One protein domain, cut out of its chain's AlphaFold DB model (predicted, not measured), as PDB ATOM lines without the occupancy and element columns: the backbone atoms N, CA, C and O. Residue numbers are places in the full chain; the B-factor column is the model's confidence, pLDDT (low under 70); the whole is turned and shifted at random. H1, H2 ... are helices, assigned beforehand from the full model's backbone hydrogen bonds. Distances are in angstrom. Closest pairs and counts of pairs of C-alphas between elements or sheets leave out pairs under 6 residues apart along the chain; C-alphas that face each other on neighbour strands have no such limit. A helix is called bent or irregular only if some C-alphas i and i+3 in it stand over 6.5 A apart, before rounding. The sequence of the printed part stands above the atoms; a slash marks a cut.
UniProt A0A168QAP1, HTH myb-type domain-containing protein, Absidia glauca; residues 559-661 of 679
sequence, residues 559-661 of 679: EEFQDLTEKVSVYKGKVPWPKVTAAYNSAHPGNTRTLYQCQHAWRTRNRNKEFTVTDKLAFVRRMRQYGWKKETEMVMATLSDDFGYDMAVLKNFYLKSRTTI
ATOM      1  N   GLU A 559     -20.567 -31.602  -1.975       94.81
ATOM      2  CA  GLU A 559     -20.986 -30.321  -1.386       94.81
ATOM      3  C   GLU A 559     -21.219 -29.242  -2.457       94.81
ATOM      4  O   GLU A 559     -22.292 -28.642  -2.511       94.81
ATOM      5  N   GLU A 560     -20.261 -29.043  -3.375       94.94
ATOM      6  CA  GLU A 560     -20.413 -28.122  -4.513       94.94
ATOM      7  C   GLU A 560     -21.602 -28.525  -5.398       94.94
ATOM      8  O   GLU A 560     -22.311 -27.678  -5.943       94.94
ATOM      9  N   PHE A 561     -21.840 -29.830  -5.559       94.25
ATOM     10  CA  PHE A 561     -22.999 -30.317  -6.293       94.25
ATOM     11  C   PHE A 561     -24.313 -30.111  -5.524       94.25
ATOM     12  O   PHE A 561     -25.344 -29.840  -6.147       94.25
ATOM     13  N   GLN A 562     -24.302 -30.218  -4.196       94.31
ATOM     14  CA  GLN A 562     -25.471 -29.990  -3.348       94.31
ATOM     15  C   GLN A 562     -25.878 -28.511  -3.343       94.31
ATOM     16  O   GLN A 562     -27.056 -28.228  -3.561       94.31
ATOM     17  N   ASP A 563     -24.932 -27.572  -3.224       96.31
ATOM     18  CA  ASP A 563     -25.229 -26.143  -3.399       96.31
ATOM     19  C   ASP A 563     -25.763 -25.858  -4.806       96.31
ATOM     20  O   ASP A 563     -26.829 -25.263  -4.959       96.31
ATOM     21  N   LEU A 564     -25.096 -26.363  -5.853       96.31
ATOM     22  CA  LEU A 564     -25.582 -26.210  -7.225       96.31
ATOM     23  C   LEU A 564     -27.009 -26.767  -7.392       96.31
ATOM     24  O   LEU A 564     -27.819 -26.173  -8.103       96.31
ATOM     25  N   THR A 565     -27.336 -27.873  -6.718       93.88
ATOM     26  CA  THR A 565     -28.682 -28.464  -6.706       93.88
ATOM     27  C   THR A 565     -29.692 -27.546  -6.029       93.88
ATOM     28  O   THR A 565     -30.765 -27.308  -6.585       93.88
ATOM     29  N   GLU A 566     -29.351 -26.982  -4.871       96.06
ATOM     30  CA  GLU A 566     -30.181 -26.008  -4.165       96.06
ATOM     31  C   GLU A 566     -30.427 -24.759  -5.030       96.06
ATOM     32  O   GLU A 566     -31.581 -24.398  -5.279       96.06
ATOM     33  N   LYS A 567     -29.366 -24.157  -5.590       96.56
ATOM     34  CA  LYS A 567     -29.439 -22.953  -6.437       96.56
ATOM     35  C   LYS A 567     -30.161 -23.198  -7.770       96.56
ATOM     36  O   LYS A 567     -30.745 -22.261  -8.317       96.56
ATOM     37  N   VAL A 568     -30.191 -24.435  -8.280       94.94
ATOM     38  CA  VAL A 568     -31.086 -24.839  -9.381       94.94
ATOM     39  C   VAL A 568     -32.534 -25.008  -8.901       94.94
ATOM     40  O   VAL A 568     -33.437 -24.538  -9.588       94.94
ATOM     41  N   SER A 569     -32.779 -25.609  -7.727       92.06
ATOM     42  CA  SER A 569     -34.134 -25.902  -7.215       92.06
ATOM     43  C   SER A 569     -35.035 -24.668  -7.036       92.06
ATOM     44  O   SER A 569     -36.259 -24.776  -7.141       92.06
ATOM     45  N   VAL A 570     -34.438 -23.484  -6.850       95.56
ATOM     46  CA  VAL A 570     -35.124 -22.176  -6.823       95.56
ATOM     47  C   VAL A 570     -35.915 -21.911  -8.117       95.56
ATOM     48  O   VAL A 570     -36.960 -21.258  -8.094       95.56
ATOM     49  N   TYR A 571     -35.453 -22.437  -9.256       92.12
ATOM     50  CA  TYR A 571     -36.030 -22.193 -10.576       92.12
ATOM     51  C   TYR A 571     -36.900 -23.366 -11.035       92.12
ATOM     52  O   TYR A 571     -36.415 -24.381 -11.530       92.12
ATOM     53  N   LYS A 572     -38.223 -23.208 -10.924       83.50
ATOM     54  CA  LYS A 572     -39.194 -24.202 -11.405       83.50
ATOM     55  C   LYS A 572     -39.263 -24.190 -12.939       83.50
ATOM     56  O   LYS A 572     -39.728 -23.216 -13.529       83.50
ATOM     57  N   GLY A 573     -38.838 -25.284 -13.571       83.69
ATOM     58  CA  GLY A 573     -38.798 -25.441 -15.028       83.69
ATOM     59  C   GLY A 573     -37.480 -24.954 -15.633       83.69
ATOM     60  O   GLY A 573     -36.401 -25.317 -15.166       83.69
ATOM     61  N   LYS A 574     -37.552 -24.132 -16.687       83.88
ATOM     62  CA  LYS A 574     -36.385 -23.749 -17.498       83.88
ATOM     63  C   LYS A 574     -35.334 -22.953 -16.712       83.88
ATOM     64  O   LYS A 574     -35.423 -21.734 -16.568       83.88
ATOM     65  N   VAL A 575     -34.295 -23.659 -16.275       89.06
ATOM     66  CA  VAL A 575     -33.197 -23.146 -15.448       89.06
ATOM     67  C   VAL A 575     -32.428 -22.010 -16.155       89.06
ATOM     68  O   VAL A 575     -31.798 -22.248 -17.194       89.06
ATOM     69  N   PRO A 576     -32.400 -20.777 -15.607       93.06
ATOM     70  CA  PRO A 576     -31.650 -19.660 -16.171       93.06
ATOM     71  C   PRO A 576     -30.171 -19.762 -15.775       93.06
ATOM     72  O   PRO A 576     -29.694 -19.069 -14.877       93.06
ATOM     73  N   TRP A 577     -29.432 -20.628 -16.474       91.94
ATOM     74  CA  TRP A 577     -28.026 -20.953 -16.200       91.94
ATOM     75  C   TRP A 577     -27.095 -19.765 -15.892       91.94
ATOM     76  O   TRP A 577     -26.327 -19.893 -14.942       91.94
ATOM     77  N   PRO A 578     -27.168 -18.594 -16.563       93.06
ATOM     78  CA  PRO A 578     -26.365 -17.431 -16.172       93.06
ATOM     79  C   PRO A 578     -26.619 -16.957 -14.733       93.06
ATOM     80  O   PRO A 578     -25.666 -16.624 -14.033       93.06
ATOM     81  N   LYS A 579     -27.878 -16.967 -14.269       95.06
ATOM     82  CA  LYS A 579     -28.249 -16.563 -12.901       95.06
ATOM     83  C   LYS A 579     -27.841 -17.616 -11.870       95.06
ATOM     84  O   LYS A 579     -27.304 -17.254 -10.831       95.06
ATOM     85  N   VAL A 580     -28.038 -18.902 -12.176       95.81
ATOM     86  CA  VAL A 580     -27.597 -20.015 -11.311       95.81
ATOM     87  C   VAL A 580     -26.079 -20.001 -11.139       95.81
ATOM     88  O   VAL A 580     -25.594 -20.031 -10.016       95.81
ATOM     89  N   THR A 581     -25.320 -19.893 -12.232       93.38
ATOM     90  CA  THR A 581     -23.852 -19.836 -12.178       93.38
ATOM     91  C   THR A 581     -23.347 -18.566 -11.494       93.38
ATOM     92  O   THR A 581     -22.333 -18.623 -10.807       93.38
ATOM     93  N   ALA A 582     -24.037 -17.427 -11.636       92.94
ATOM     94  CA  ALA A 582     -23.712 -16.228 -10.866       92.94
ATOM     95  C   ALA A 582     -23.912 -16.461  -9.358       92.94
ATOM     96  O   ALA A 582     -22.963 -16.272  -8.607       92.94
ATOM     97  N   ALA A 583     -25.083 -16.946  -8.934       95.62
ATOM     98  CA  ALA A 583     -25.385 -17.217  -7.527       95.62
ATOM     99  C   ALA A 583     -24.432 -18.252  -6.901       95.62
ATOM    100  O   ALA A 583     -23.892 -18.010  -5.826       95.62
ATOM    101  N   TYR A 584     -24.162 -19.357  -7.607       95.50
ATOM    102  CA  TYR A 584     -23.183 -20.366  -7.194       95.50
ATOM    103  C   TYR A 584     -21.780 -19.753  -7.024       95.50
ATOM    104  O   TYR A 584     -21.142 -19.961  -5.998       95.50
ATOM    105  N   ASN A 585     -21.305 -18.953  -7.992       93.00
ATOM    106  CA  ASN A 585     -19.980 -18.323  -7.917       93.00
ATOM    107  C   ASN A 585     -19.894 -17.237  -6.831       93.00
ATOM    108  O   ASN A 585     -18.821 -17.038  -6.275       93.00
ATOM    109  N   SER A 586     -21.000 -16.557  -6.512       92.81
ATOM    110  CA  SER A 586     -21.074 -15.617  -5.386       92.81
ATOM    111  C   SER A 586     -21.021 -16.322  -4.027       92.81
ATOM    112  O   SER A 586     -20.449 -15.767  -3.097       92.81
ATOM    113  N   ALA A 587     -21.557 -17.543  -3.912       94.62
ATOM    114  CA  ALA A 587     -21.373 -18.391  -2.730       94.62
ATOM    115  C   ALA A 587     -19.965 -19.025  -2.662       94.62
ATOM    116  O   ALA A 587     -19.484 -19.354  -1.583       94.62
ATOM    117  N   HIS A 588     -19.289 -19.166  -3.808       90.81
ATOM    118  CA  HIS A 588     -18.009 -19.866  -3.956       90.81
ATOM    119  C   HIS A 588     -16.900 -18.983  -4.570       90.81
ATOM    120  O   HIS A 588     -16.363 -19.337  -5.628       90.81
ATOM    121  N   PRO A 589     -16.496 -17.865  -3.931       86.62
ATOM    122  CA  PRO A 589     -15.535 -16.918  -4.510       86.62
ATOM    123  C   PRO A 589     -14.177 -17.552  -4.859       86.62
ATOM    124  O   PRO A 589     -13.611 -17.236  -5.900       86.62
ATOM    125  N   GLY A 590     -13.685 -18.505  -4.055       86.00
ATOM    126  CA  GLY A 590     -12.453 -19.259  -4.344       86.00
ATOM    127  C   GLY A 590     -12.629 -20.506  -5.228       86.00
ATOM    128  O   GLY A 590     -11.646 -21.075  -5.689       86.00
ATOM    129  N   ASN A 591     -13.866 -20.950  -5.484       88.38
ATOM    130  CA  ASN A 591     -14.184 -22.206  -6.185       88.38
ATOM    131  C   ASN A 591     -15.058 -21.952  -7.432       88.38
ATOM    132  O   ASN A 591     -15.973 -22.724  -7.737       88.38
ATOM    133  N   THR A 592     -14.798 -20.857  -8.158       90.69
ATOM    134  CA  THR A 592     -15.651 -20.444  -9.285       90.69
ATOM    135  C   THR A 592     -15.719 -21.500 -10.395       90.69
ATOM    136  O   THR A 592     -14.755 -22.214 -10.687       90.69
ATOM    137  N   ARG A 593     -16.876 -21.597 -11.052       90.94
ATOM    138  CA  ARG A 593     -17.169 -22.532 -12.144       90.94
ATOM    139  C   ARG A 593     -17.730 -21.780 -13.352       90.94
ATOM    140  O   ARG A 593     -18.441 -20.779 -13.223       90.94
ATOM    141  N   THR A 594     -17.414 -22.263 -14.552       90.19
ATOM    142  CA  THR A 594     -18.023 -21.754 -15.791       90.19
ATOM    143  C   THR A 594     -19.490 -22.174 -15.890       90.19
ATOM    144  O   THR A 594     -19.894 -23.211 -15.362       90.19
ATOM    145  N   LEU A 595     -20.280 -21.425 -16.668       90.50
ATOM    146  CA  LEU A 595     -21.669 -21.786 -16.985       90.50
ATOM    147  C   LEU A 595     -21.762 -23.199 -17.574       90.50
ATOM    148  O   LEU A 595     -22.639 -23.977 -17.198       90.50
ATOM    149  N   TYR A 596     -20.820 -23.543 -18.458       86.94
ATOM    150  CA  TYR A 596     -20.728 -24.877 -19.039       86.94
ATOM    151  C   TYR A 596     -20.453 -25.949 -17.978       86.94
ATOM    152  O   TYR A 596     -21.142 -26.960 -17.976       86.94
ATOM    153  N   GLN A 597     -19.517 -25.730 -17.049       91.38
ATOM    154  CA  GLN A 597     -19.225 -26.689 -15.976       91.38
ATOM    155  C   GLN A 597     -20.431 -26.934 -15.063       91.38
ATOM    156  O   GLN A 597     -20.761 -28.093 -14.831       91.38
ATOM    157  N   CYS A 598     -21.130 -25.887 -14.607       93.31
ATOM    158  CA  CYS A 598     -22.354 -26.037 -13.809       93.31
ATOM    159  C   CYS A 598     -23.426 -26.836 -14.573       93.31
ATOM    160  O   CYS A 598     -23.960 -27.824 -14.070       93.31
ATOM    161  N   GLN A 599     -23.700 -26.452 -15.825       90.94
ATOM    162  CA  GLN A 599     -24.694 -27.122 -16.667       90.94
ATOM    163  C   GLN A 599     -24.306 -28.577 -16.989       90.94
ATOM    164  O   GLN A 599     -25.172 -29.453 -17.046       90.94
ATOM    165  N   HIS A 600     -23.017 -28.849 -17.199       88.69
ATOM    166  CA  HIS A 600     -22.492 -30.179 -17.487       88.69
ATOM    167  C   HIS A 600     -22.538 -31.083 -16.251       88.69
ATOM    168  O   HIS A 600     -22.999 -32.215 -16.358       88.69
ATOM    169  N   ALA A 601     -22.115 -30.596 -15.081       91.56
ATOM    170  CA  ALA A 601     -22.187 -31.339 -13.823       91.56
ATOM    171  C   ALA A 601     -23.633 -31.730 -13.489       91.56
ATOM    172  O   ALA A 601     -23.916 -32.915 -13.304       91.56
ATOM    173  N   TRP A 602     -24.559 -30.763 -13.532       91.31
ATOM    174  CA  TRP A 602     -25.998 -30.987 -13.354       91.31
ATOM    175  C   TRP A 602     -26.543 -32.065 -14.295       91.31
ATOM    176  O   TRP A 602     -27.092 -33.071 -13.843       91.31
ATOM    177  N   ARG A 603     -26.324 -31.913 -15.611       87.31
ATOM    178  CA  ARG A 603     -26.764 -32.904 -16.605       87.31
ATOM    179  C   ARG A 603     -26.124 -34.273 -16.397       87.31
ATOM    180  O   ARG A 603     -26.798 -35.270 -16.604       87.31
ATOM    181  N   THR A 604     -24.850 -34.346 -16.015       84.62
ATOM    182  CA  THR A 604     -24.119 -35.620 -15.903       84.62
ATOM    183  C   THR A 604     -24.560 -36.410 -14.677       84.62
ATOM    184  O   THR A 604     -24.786 -37.612 -14.775       84.62
ATOM    185  N   ARG A 605     -24.782 -35.741 -13.543       84.19
ATOM    186  CA  ARG A 605     -25.294 -36.395 -12.335       84.19
ATOM    187  C   ARG A 605     -26.765 -36.793 -12.488       84.19
ATOM    188  O   ARG A 605     -27.122 -37.927 -12.178       84.19
ATOM    189  N   ASN A 606     -27.592 -35.936 -13.095       79.81
ATOM    190  CA  ASN A 606     -28.991 -36.267 -13.388       79.81
ATOM    191  C   ASN A 606     -29.162 -37.283 -14.530       79.81
ATOM    192  O   ASN A 606     -30.192 -37.946 -14.585       79.81
ATOM    193  N   ARG A 607     -28.171 -37.463 -15.418       77.81
ATOM    194  CA  ARG A 607     -28.158 -38.556 -16.410       77.81
ATOM    195  C   ARG A 607     -28.114 -39.934 -15.754       77.81
ATOM    196  O   ARG A 607     -28.746 -40.855 -16.260       77.81
ATOM    197  N   ASN A 608     -27.380 -40.048 -14.649       76.69
ATOM    198  CA  ASN A 608     -27.168 -41.303 -13.932       76.69
ATOM    199  C   ASN A 608     -28.217 -41.542 -12.832       76.69
ATOM    200  O   ASN A 608     -28.301 -42.644 -12.297       76.69
ATOM    201  N   LYS A 609     -29.030 -40.532 -12.491       80.44
ATOM    202  CA  LYS A 609     -30.142 -40.676 -11.550       80.44
ATOM    203  C   LYS A 609     -31.242 -41.531 -12.184       80.44
ATOM    204  O   LYS A 609     -31.837 -41.141 -13.188       80.44
ATOM    205  N   GLU A 610     -31.555 -42.668 -11.572       82.31
ATOM    206  CA  GLU A 610     -32.658 -43.511 -12.030       82.31
ATOM    207  C   GLU A 610     -34.012 -42.782 -11.971       82.31
ATOM    208  O   GLU A 610     -34.257 -41.917 -11.125       82.31
ATOM    209  N   PHE A 611     -34.922 -43.151 -12.875       83.94
ATOM    210  CA  PHE A 611     -36.292 -42.637 -12.872       83.94
ATOM    211  C   PHE A 611     -37.077 -43.249 -11.709       83.94
ATOM    212  O   PHE A 611     -37.445 -44.429 -11.761       83.94
ATOM    213  N   THR A 612     -37.390 -42.453 -10.684       87.44
ATOM    214  CA  THR A 612     -38.261 -42.895  -9.582       87.44
ATOM    215  C   THR A 612     -39.671 -43.179 -10.109       87.44
ATOM    216  O   THR A 612     -40.078 -42.621 -11.127       87.44
ATOM    217  N   VAL A 613     -40.462 -44.026  -9.440       85.88
ATOM    218  CA  VAL A 613     -41.847 -44.316  -9.881       85.88
ATOM    219  C   VAL A 613     -42.685 -43.029  -9.976       85.88
ATOM    220  O   VAL A 613     -43.468 -42.858 -10.910       85.88
ATOM    221  N   THR A 614     -42.434 -42.066  -9.087       88.69
ATOM    222  CA  THR A 614     -42.976 -40.704  -9.141       88.69
ATOM    223  C   THR A 614     -42.595 -39.944 -10.415       88.69
ATOM    224  O   THR A 614     -43.488 -39.385 -11.052       88.69
ATOM    225  N   ASP A 615     -41.328 -39.976 -10.849       87.56
ATOM    226  CA  ASP A 615     -40.886 -39.348 -12.110       87.56
ATOM    227  C   ASP A 615     -41.537 -40.031 -13.322       87.56
ATOM    228  O   ASP A 615     -42.041 -39.360 -14.225       87.56
ATOM    229  N   LYS A 616     -41.605 -41.372 -13.316       87.44
ATOM    230  CA  LYS A 616     -42.255 -42.179 -14.365       87.44
ATOM    231  C   LYS A 616     -43.733 -41.794 -14.529       87.44
ATOM    232  O   LYS A 616     -44.197 -41.531 -15.641       87.44
ATOM    233  N   LEU A 617     -44.469 -41.704 -13.418       87.44
ATOM    234  CA  LEU A 617     -45.875 -41.287 -13.396       87.44
ATOM    235  C   LEU A 617     -46.055 -39.819 -13.805       87.44
ATOM    236  O   LEU A 617     -46.994 -39.497 -14.538       87.44
ATOM    237  N   ALA A 618     -45.174 -38.923 -13.359       88.56
ATOM    238  CA  ALA A 618     -45.222 -37.509 -13.714       88.56
ATOM    239  C   ALA A 618     -44.960 -37.291 -15.215       88.56
ATOM    240  O   ALA A 618     -45.716 -36.560 -15.857       88.56
ATOM    241  N   PHE A 619     -43.990 -37.994 -15.805       88.88
ATOM    242  CA  PHE A 619     -43.707 -37.990 -17.244       88.88
ATOM    243  C   PHE A 619     -44.932 -38.401 -18.075       88.88
ATOM    244  O   PHE A 619     -45.349 -37.673 -18.980       88.88
ATOM    245  N   VAL A 620     -45.592 -39.511 -17.719       86.12
ATOM    246  CA  VAL A 620     -46.824 -39.967 -18.392       86.12
ATOM    247  C   VAL A 620     -47.970 -38.956 -18.234       86.12
ATOM    248  O   VAL A 620     -48.699 -38.695 -19.196       86.12
ATOM    249  N   ARG A 621     -48.116 -38.327 -17.058       88.56
ATOM    250  CA  ARG A 621     -49.085 -37.233 -16.844       88.56
ATOM    251  C   ARG A 621     -48.774 -36.021 -17.731       88.56
ATOM    252  O   ARG A 621     -49.705 -35.452 -18.297       88.56
ATOM    253  N   ARG A 622     -47.500 -35.657 -17.900       89.31
ATOM    254  CA  ARG A 622     -47.059 -34.496 -18.689       89.31
ATOM    255  C   ARG A 622     -47.262 -34.698 -20.192       89.31
ATOM    256  O   ARG A 622     -47.858 -33.839 -20.835       89.31
ATOM    257  N   MET A 623     -46.915 -35.870 -20.732       86.06
ATOM    258  CA  MET A 623     -47.255 -36.234 -22.120       86.06
ATOM    259  C   MET A 623     -48.770 -36.161 -22.378       86.06
ATOM    260  O   MET A 623     -49.203 -35.683 -23.425       86.06
ATOM    261  N   ARG A 624     -49.590 -36.579 -21.400       84.94
ATOM    262  CA  ARG A 624     -51.056 -36.480 -21.479       84.94
ATOM    263  C   ARG A 624     -51.558 -35.031 -21.423       84.94
ATOM    264  O   ARG A 624     -52.519 -34.723 -22.119       84.94
ATOM    265  N   GLN A 625     -50.920 -34.159 -20.636       89.44
ATOM    266  CA  GLN A 625     -51.226 -32.720 -20.576       89.44
ATOM    267  C   GLN A 625     -50.914 -32.011 -21.901       89.44
ATOM    268  O   GLN A 625     -51.729 -31.219 -22.361       89.44
ATOM    269  N   TYR A 626     -49.794 -32.343 -22.552       87.31
ATOM    270  CA  TYR A 626     -49.462 -31.823 -23.887       87.31
ATOM    271  C   TYR A 626     -50.294 -32.438 -25.025       87.31
ATOM    272  O   TYR A 626     -50.226 -31.973 -26.160       87.31
ATOM    273  N   GLY A 627     -51.094 -33.472 -24.743       86.25
ATOM    274  CA  GLY A 627     -51.994 -34.093 -25.714       86.25
ATOM    275  C   GLY A 627     -51.299 -34.856 -26.847       86.25
ATOM    276  O   GLY A 627     -51.978 -35.237 -27.800       86.25
ATOM    277  N   TRP A 628     -49.983 -35.085 -26.748       83.69
ATOM    278  CA  TRP A 628     -49.180 -35.777 -27.759       83.69
ATOM    279  C   TRP A 628     -49.658 -37.220 -27.957       83.69
ATOM    280  O   TRP A 628     -49.806 -37.982 -26.998       83.69
ATOM    281  N   LYS A 629     -49.889 -37.590 -29.219       72.44
ATOM    282  CA  LYS A 629     -50.423 -38.894 -29.637       72.44
ATOM    283  C   LYS A 629     -49.396 -39.740 -30.376       72.44
ATOM    284  O   LYS A 629     -49.514 -40.964 -30.395       72.44
ATOM    285  N   LYS A 630     -48.391 -39.099 -30.976       77.38
ATOM    286  CA  LYS A 630     -47.313 -39.740 -31.742       77.38
ATOM    287  C   LYS A 630     -45.945 -39.343 -31.203       77.38
ATOM    288  O   LYS A 630     -45.757 -38.215 -30.761       77.38
ATOM    289  N   GLU A 631     -44.959 -40.225 -31.348       76.12
ATOM    290  CA  GLU A 631     -43.552 -39.919 -31.039       76.12
ATOM    291  C   GLU A 631     -43.040 -38.702 -31.842       76.12
ATOM    292  O   GLU A 631     -42.301 -37.877 -31.315       76.12
ATOM    293  N   THR A 632     -43.527 -38.511 -33.074       79.31
ATOM    294  CA  THR A 632     -43.224 -37.347 -33.933       79.31
ATOM    295  C   THR A 632     -43.774 -36.013 -33.419       79.31
ATOM    296  O   THR A 632     -43.394 -34.966 -33.931       79.31
ATOM    297  N   GLU A 633     -44.701 -36.031 -32.459       81.00
ATOM    298  CA  GLU A 633     -45.280 -34.832 -31.835       81.00
ATOM    299  C   GLU A 633     -44.555 -34.474 -30.521       81.00
ATOM    300  O   GLU A 633     -44.738 -33.376 -29.998       81.00
ATOM    301  N   MET A 634     -43.720 -35.374 -29.985       83.88
ATOM    302  CA  MET A 634     -43.079 -35.215 -28.678       83.88
ATOM    303  C   MET A 634     -41.866 -34.288 -28.737       83.88
ATOM    304  O   MET A 634     -40.766 -34.678 -29.138       83.88
ATOM    305  N   VAL A 635     -42.037 -33.065 -28.237       88.19
ATOM    306  CA  VAL A 635     -40.937 -32.112 -28.067       88.19
ATOM    307  C   VAL A 635     -40.125 -32.500 -26.825       88.19
ATOM    308  O   VAL A 635     -40.304 -31.956 -25.737       88.19
ATOM    309  N   MET A 636     -39.208 -33.460 -26.986       86.38
ATOM    310  CA  MET A 636     -38.347 -33.976 -25.905       86.38
ATOM    311  C   MET A 636     -37.528 -32.881 -25.198       86.38
ATOM    312  O   MET A 636     -37.211 -33.024 -24.021       86.38
ATOM    313  N   ALA A 637     -37.240 -31.762 -25.872       84.06
ATOM    314  CA  ALA A 637     -36.619 -30.589 -25.255       84.06
ATOM    315  C   ALA A 637     -37.506 -29.950 -24.169       84.06
ATOM    316  O   ALA A 637     -37.002 -29.590 -23.111       84.06
ATOM    317  N   THR A 638     -38.825 -29.874 -24.380       86.38
ATOM    318  CA  THR A 638     -39.781 -29.363 -23.382       86.38
ATOM    319  C   THR A 638     -39.854 -30.287 -22.169       86.38
ATOM    320  O   THR A 638     -39.841 -29.808 -21.043       86.38
ATOM    321  N   LEU A 639     -39.826 -31.608 -22.380       86.31
ATOM    322  CA  LEU A 639     -39.722 -32.584 -21.287       86.31
ATOM    323  C   LEU A 639     -38.385 -32.465 -20.526       86.31
ATOM    324  O   LEU A 639     -38.348 -32.658 -19.316       86.31
ATOM    325  N   SER A 640     -37.290 -32.131 -21.213       84.69
ATOM    326  CA  SER A 640     -35.979 -31.918 -20.584       84.69
ATOM    327  C   SER A 640     -35.946 -30.643 -19.730       84.69
ATOM    328  O   SER A 640     -35.462 -30.692 -18.599       84.69
ATOM    329  N   ASP A 641     -36.542 -29.546 -20.213       79.31
ATOM    330  CA  ASP A 641     -36.727 -28.301 -19.448       79.31
ATOM    331  C   ASP A 641     -37.742 -28.469 -18.284       79.31
ATOM    332  O   ASP A 641     -37.591 -27.814 -17.255       79.31
ATOM    333  N   ASP A 642     -38.750 -29.345 -18.411       82.00
ATOM    334  CA  ASP A 642     -39.742 -29.648 -17.360       82.00
ATOM    335  C   ASP A 642     -39.178 -30.489 -16.206       82.00
ATOM    336  O   ASP A 642     -39.459 -30.217 -15.038       82.00
ATOM    337  N   PHE A 643     -38.449 -31.563 -16.534       81.38
ATOM    338  CA  PHE A 643     -38.050 -32.595 -15.572       81.38
ATOM    339  C   PHE A 643     -36.578 -32.516 -15.141       81.38
ATOM    340  O   PHE A 643     -36.170 -33.247 -14.243       81.38
ATOM    341  N   GLY A 644     -35.750 -31.690 -15.788       76.94
ATOM    342  CA  GLY A 644     -34.321 -31.553 -15.475       76.94
ATOM    343  C   GLY A 644     -33.437 -32.749 -15.869       76.94
ATOM    344  O   GLY A 644     -32.216 -32.682 -15.702       76.94
ATOM    345  N   TYR A 645     -34.026 -33.820 -16.412       82.00
ATOM    346  CA  TYR A 645     -33.323 -34.947 -17.031       82.00
ATOM    347  C   TYR A 645     -32.867 -34.603 -18.454       82.00
ATOM    348  O   TYR A 645     -33.520 -33.844 -19.172       82.00
ATOM    349  N   ASP A 646     -31.761 -35.199 -18.898       83.00
ATOM    350  CA  ASP A 646     -31.266 -35.034 -20.267       83.00
ATOM    351  C   ASP A 646     -32.189 -35.701 -21.306       83.00
ATOM    352  O   ASP A 646     -32.753 -36.772 -21.061       83.00
ATOM    353  N   MET A 647     -32.296 -35.105 -22.500       84.69
ATOM    354  CA  MET A 647     -33.157 -35.593 -23.590       84.69
ATOM    355  C   MET A 647     -32.860 -37.046 -23.975       84.69
ATOM    356  O   MET A 647     -33.785 -37.797 -24.280       84.69
ATOM    357  N   ALA A 648     -31.590 -37.463 -23.943       83.81
ATOM    358  CA  ALA A 648     -31.207 -38.844 -24.233       83.81
ATOM    359  C   ALA A 648     -31.768 -39.829 -23.193       83.81
ATOM    360  O   ALA A 648     -32.232 -40.909 -23.552       83.81
ATOM    361  N   VAL A 649     -31.791 -39.445 -21.912       85.50
ATOM    362  CA  VAL A 649     -32.298 -40.296 -20.825       85.50
ATOM    363  C   VAL A 649     -33.823 -40.317 -20.819       85.50
ATOM    364  O   VAL A 649     -34.399 -41.390 -20.695       85.50
ATOM    365  N   LEU A 650     -34.484 -39.182 -21.074       87.56
ATOM    366  CA  LEU A 650     -35.939 -39.122 -21.281       87.56
ATOM    367  C   LEU A 650     -36.383 -39.965 -22.486       87.56
ATOM    368  O   LEU A 650     -37.356 -40.714 -22.381       87.56
ATOM    369  N   LYS A 651     -35.650 -39.916 -23.609       88.00
ATOM    370  CA  LYS A 651     -35.937 -40.760 -24.779       88.00
ATOM    371  C   LYS A 651     -35.684 -42.242 -24.489       88.00
ATOM    372  O   LYS A 651     -36.534 -43.067 -24.811       88.00
ATOM    373  N   ASN A 652     -34.575 -42.591 -23.837       86.31
ATOM    374  CA  ASN A 652     -34.297 -43.974 -23.436       86.31
ATOM    375  C   ASN A 652     -35.335 -44.497 -22.430       86.31
ATOM    376  O   ASN A 652     -35.742 -45.653 -22.519       86.31
ATOM    377  N   PHE A 653     -35.808 -43.654 -21.509       88.00
ATOM    378  CA  PHE A 653     -36.891 -43.982 -20.587       88.00
ATOM    379  C   PHE A 653     -38.225 -44.196 -21.320       88.00
ATOM    380  O   PHE A 653     -38.911 -45.180 -21.041       88.00
ATOM    381  N   TYR A 654     -38.572 -43.340 -22.286       88.81
ATOM    382  CA  TYR A 654     -39.752 -43.515 -23.138       88.81
ATOM    383  C   TYR A 654     -39.696 -44.832 -23.928       88.81
ATOM    384  O   TYR A 654     -40.645 -45.612 -23.882       88.81
ATOM    385  N   LEU A 655     -38.567 -45.121 -24.586       87.88
ATOM    386  CA  LEU A 655     -38.374 -46.344 -25.369       87.88
ATOM    387  C   LEU A 655     -38.409 -47.608 -24.495       87.88
ATOM    388  O   LEU A 655     -39.108 -48.558 -24.843       87.88
ATOM    389  N   LYS A 656     -37.753 -47.607 -23.324       86.56
ATOM    390  CA  LYS A 656     -37.854 -48.715 -22.355       86.56
ATOM    391  C   LYS A 656     -39.287 -48.887 -21.843       86.56
ATOM    392  O   LYS A 656     -39.804 -49.998 -21.836       86.56
ATOM    393  N   SER A 657     -39.968 -47.800 -21.476       83.88
ATOM    394  CA  SER A 657     -41.372 -47.844 -21.033       83.88
ATOM    395  C   SER A 657     -42.290 -48.432 -22.100       83.88
ATOM    396  O   SER A 657     -43.161 -49.239 -21.785       83.88
ATOM    397  N   ARG A 658     -42.058 -48.076 -23.367       81.38
ATOM    398  CA  ARG A 658     -42.789 -48.596 -24.524       81.38
ATOM    399  C   ARG A 658     -42.640 -50.111 -24.693       81.38
ATOM    400  O   ARG A 658     -43.628 -50.757 -25.024       81.38
ATOM    401  N   THR A 659     -41.459 -50.678 -24.430       81.88
ATOM    402  CA  THR A 659     -41.236 -52.136 -24.479       81.88
ATOM    403  C   THR A 659     -41.687 -52.875 -23.217       81.88
ATOM    404  O   THR A 659     -42.124 -54.017 -23.303       81.88
ATOM    405  N   THR A 660     -41.572 -52.257 -22.038       83.19
ATOM    406  CA  THR A 660     -41.814 -52.929 -20.746       83.19
ATOM    407  C   THR A 660     -43.278 -52.881 -20.303       83.19
ATOM    408  O   THR A 660     -43.699 -53.725 -19.517       83.19
ATOM    409  N   ILE A 661     -44.072 -51.916 -20.779       77.69
ATOM    410  CA  ILE A 661     -45.466 -51.735 -20.354       77.69
ATOM    411  C   ILE A 661     -46.418 -52.390 -21.372       77.69
ATOM    412  O   ILE A 661     -46.520 -51.911 -22.505       77.69
TER     413      ILE A 661
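AT A GLANCE: This is residues 559 to 661 of the 679 residues of the protein "HTH myb-type domain-containing protein" of Absidia glauca (UniProt A0A168QAP1). Picture two small lobes of three helices each, set end to end along a rod: H1, H2 and H3 cross one another in the first lobe, while H4, H5 and H6 make a looser second lobe in which H5 and H6 touch and H4 is at their side. H3 reaches with its last residues toward the second lobe, where its end comes close to the first turns of H6. The printed part has 103 residues with six named helices, H1 to H6 in that order along the chain, and no named strand; the class is all helix, with 71 residues in the helices. The whole is only just compact, close to loose, with a radius of gyration of the C-alphas of 15.4 A, and the C-alphas span 49 by 22 by 20 A.

IN THESE COORDINATES: Begin with H3, residues 595 to 608, one of the two longest helices: find C-alpha 595 at (-21.669, -21.786, -16.985), and from there the helix runs 20.5 A to C-alpha 608 at (-27.168, -41.303, -13.932). The other is H6, residues 647 to 660, 19.6 A from first to last C-alpha; it ends at C-alpha 660, at (-41.814, -52.929, -20.746). Before H3 you find H1, residues 559 to 569, 15.0 A long and beginning at C-alpha 559, at (-20.986, -30.321, -1.386), and then H2, residues 577 to 587, 15.2 A long. Between H3 and H6 look for H4, residues 613 to 625, 18.4 A long, and for the short H5, residues 636 to 643. No helix is bent or irregular.

HOW THE PARTS SIT: Start again at H3, which touches H1 with residues 598 to 602 alone. Their closest C-alphas, those of Leu 564 and Cys 598, are 7.3 A apart, and the two lines are about perpendicular at 87 degrees. With residues 595 to 599 alone H3 touches H2, again about perpendicular, at 81 degrees; look at the closest C-alphas, those of Thr 581 and Leu 595, 5.6 A apart. H1 and H2 touch as well, at a steep tilt of 46 degrees and opposite ways, with the C-alphas of Lys 567 and Val 580 closest at 6.0 A. Now go to the far end of H3: it is close to H6 but not clearly touching, with the C-alphas of Arg 607 and Val 649 closest at 6.3 A. These two helices run the same way at a shallow tilt of 13 degrees, their centres 19.9 A apart. H6 touches H5 with residues 647 to 651 alone, about perpendicular at 86 degrees, and the C-alphas of Ser 640 and Met 647 are closest at 5.5 A. H4 is close to H5 but not clearly touching: the C-alphas of Phe 619 and Leu 639 are closest at 7.8 A, at a steep tilt of 53 degrees, opposite ways. H4 and H6 are near each other, with 9 pairs of C-alphas within 10 A. H1 and H2 are each apart from H4, H5 and H6, and H3 is apart from H4 and H5. In H1, H2, H4, H5 and H6 every O i to N i+4 pair is within hydrogen-bond range; in H3 it is 9 of 10.

THE WHOLE: The two C-alphas farthest apart, those of Gly 590 and Lys 629, are 49.7 A apart. From the first printed C-alpha, Glu 559, to the last, Ile 661, it is 37.7 A. The printed part has no cut. The links from H3 to H4 and from H5 to H6 are tight, the other three are short, and there is no long link. The mean pLDDT of the printed part is 87.5, and no printed residue is under 70.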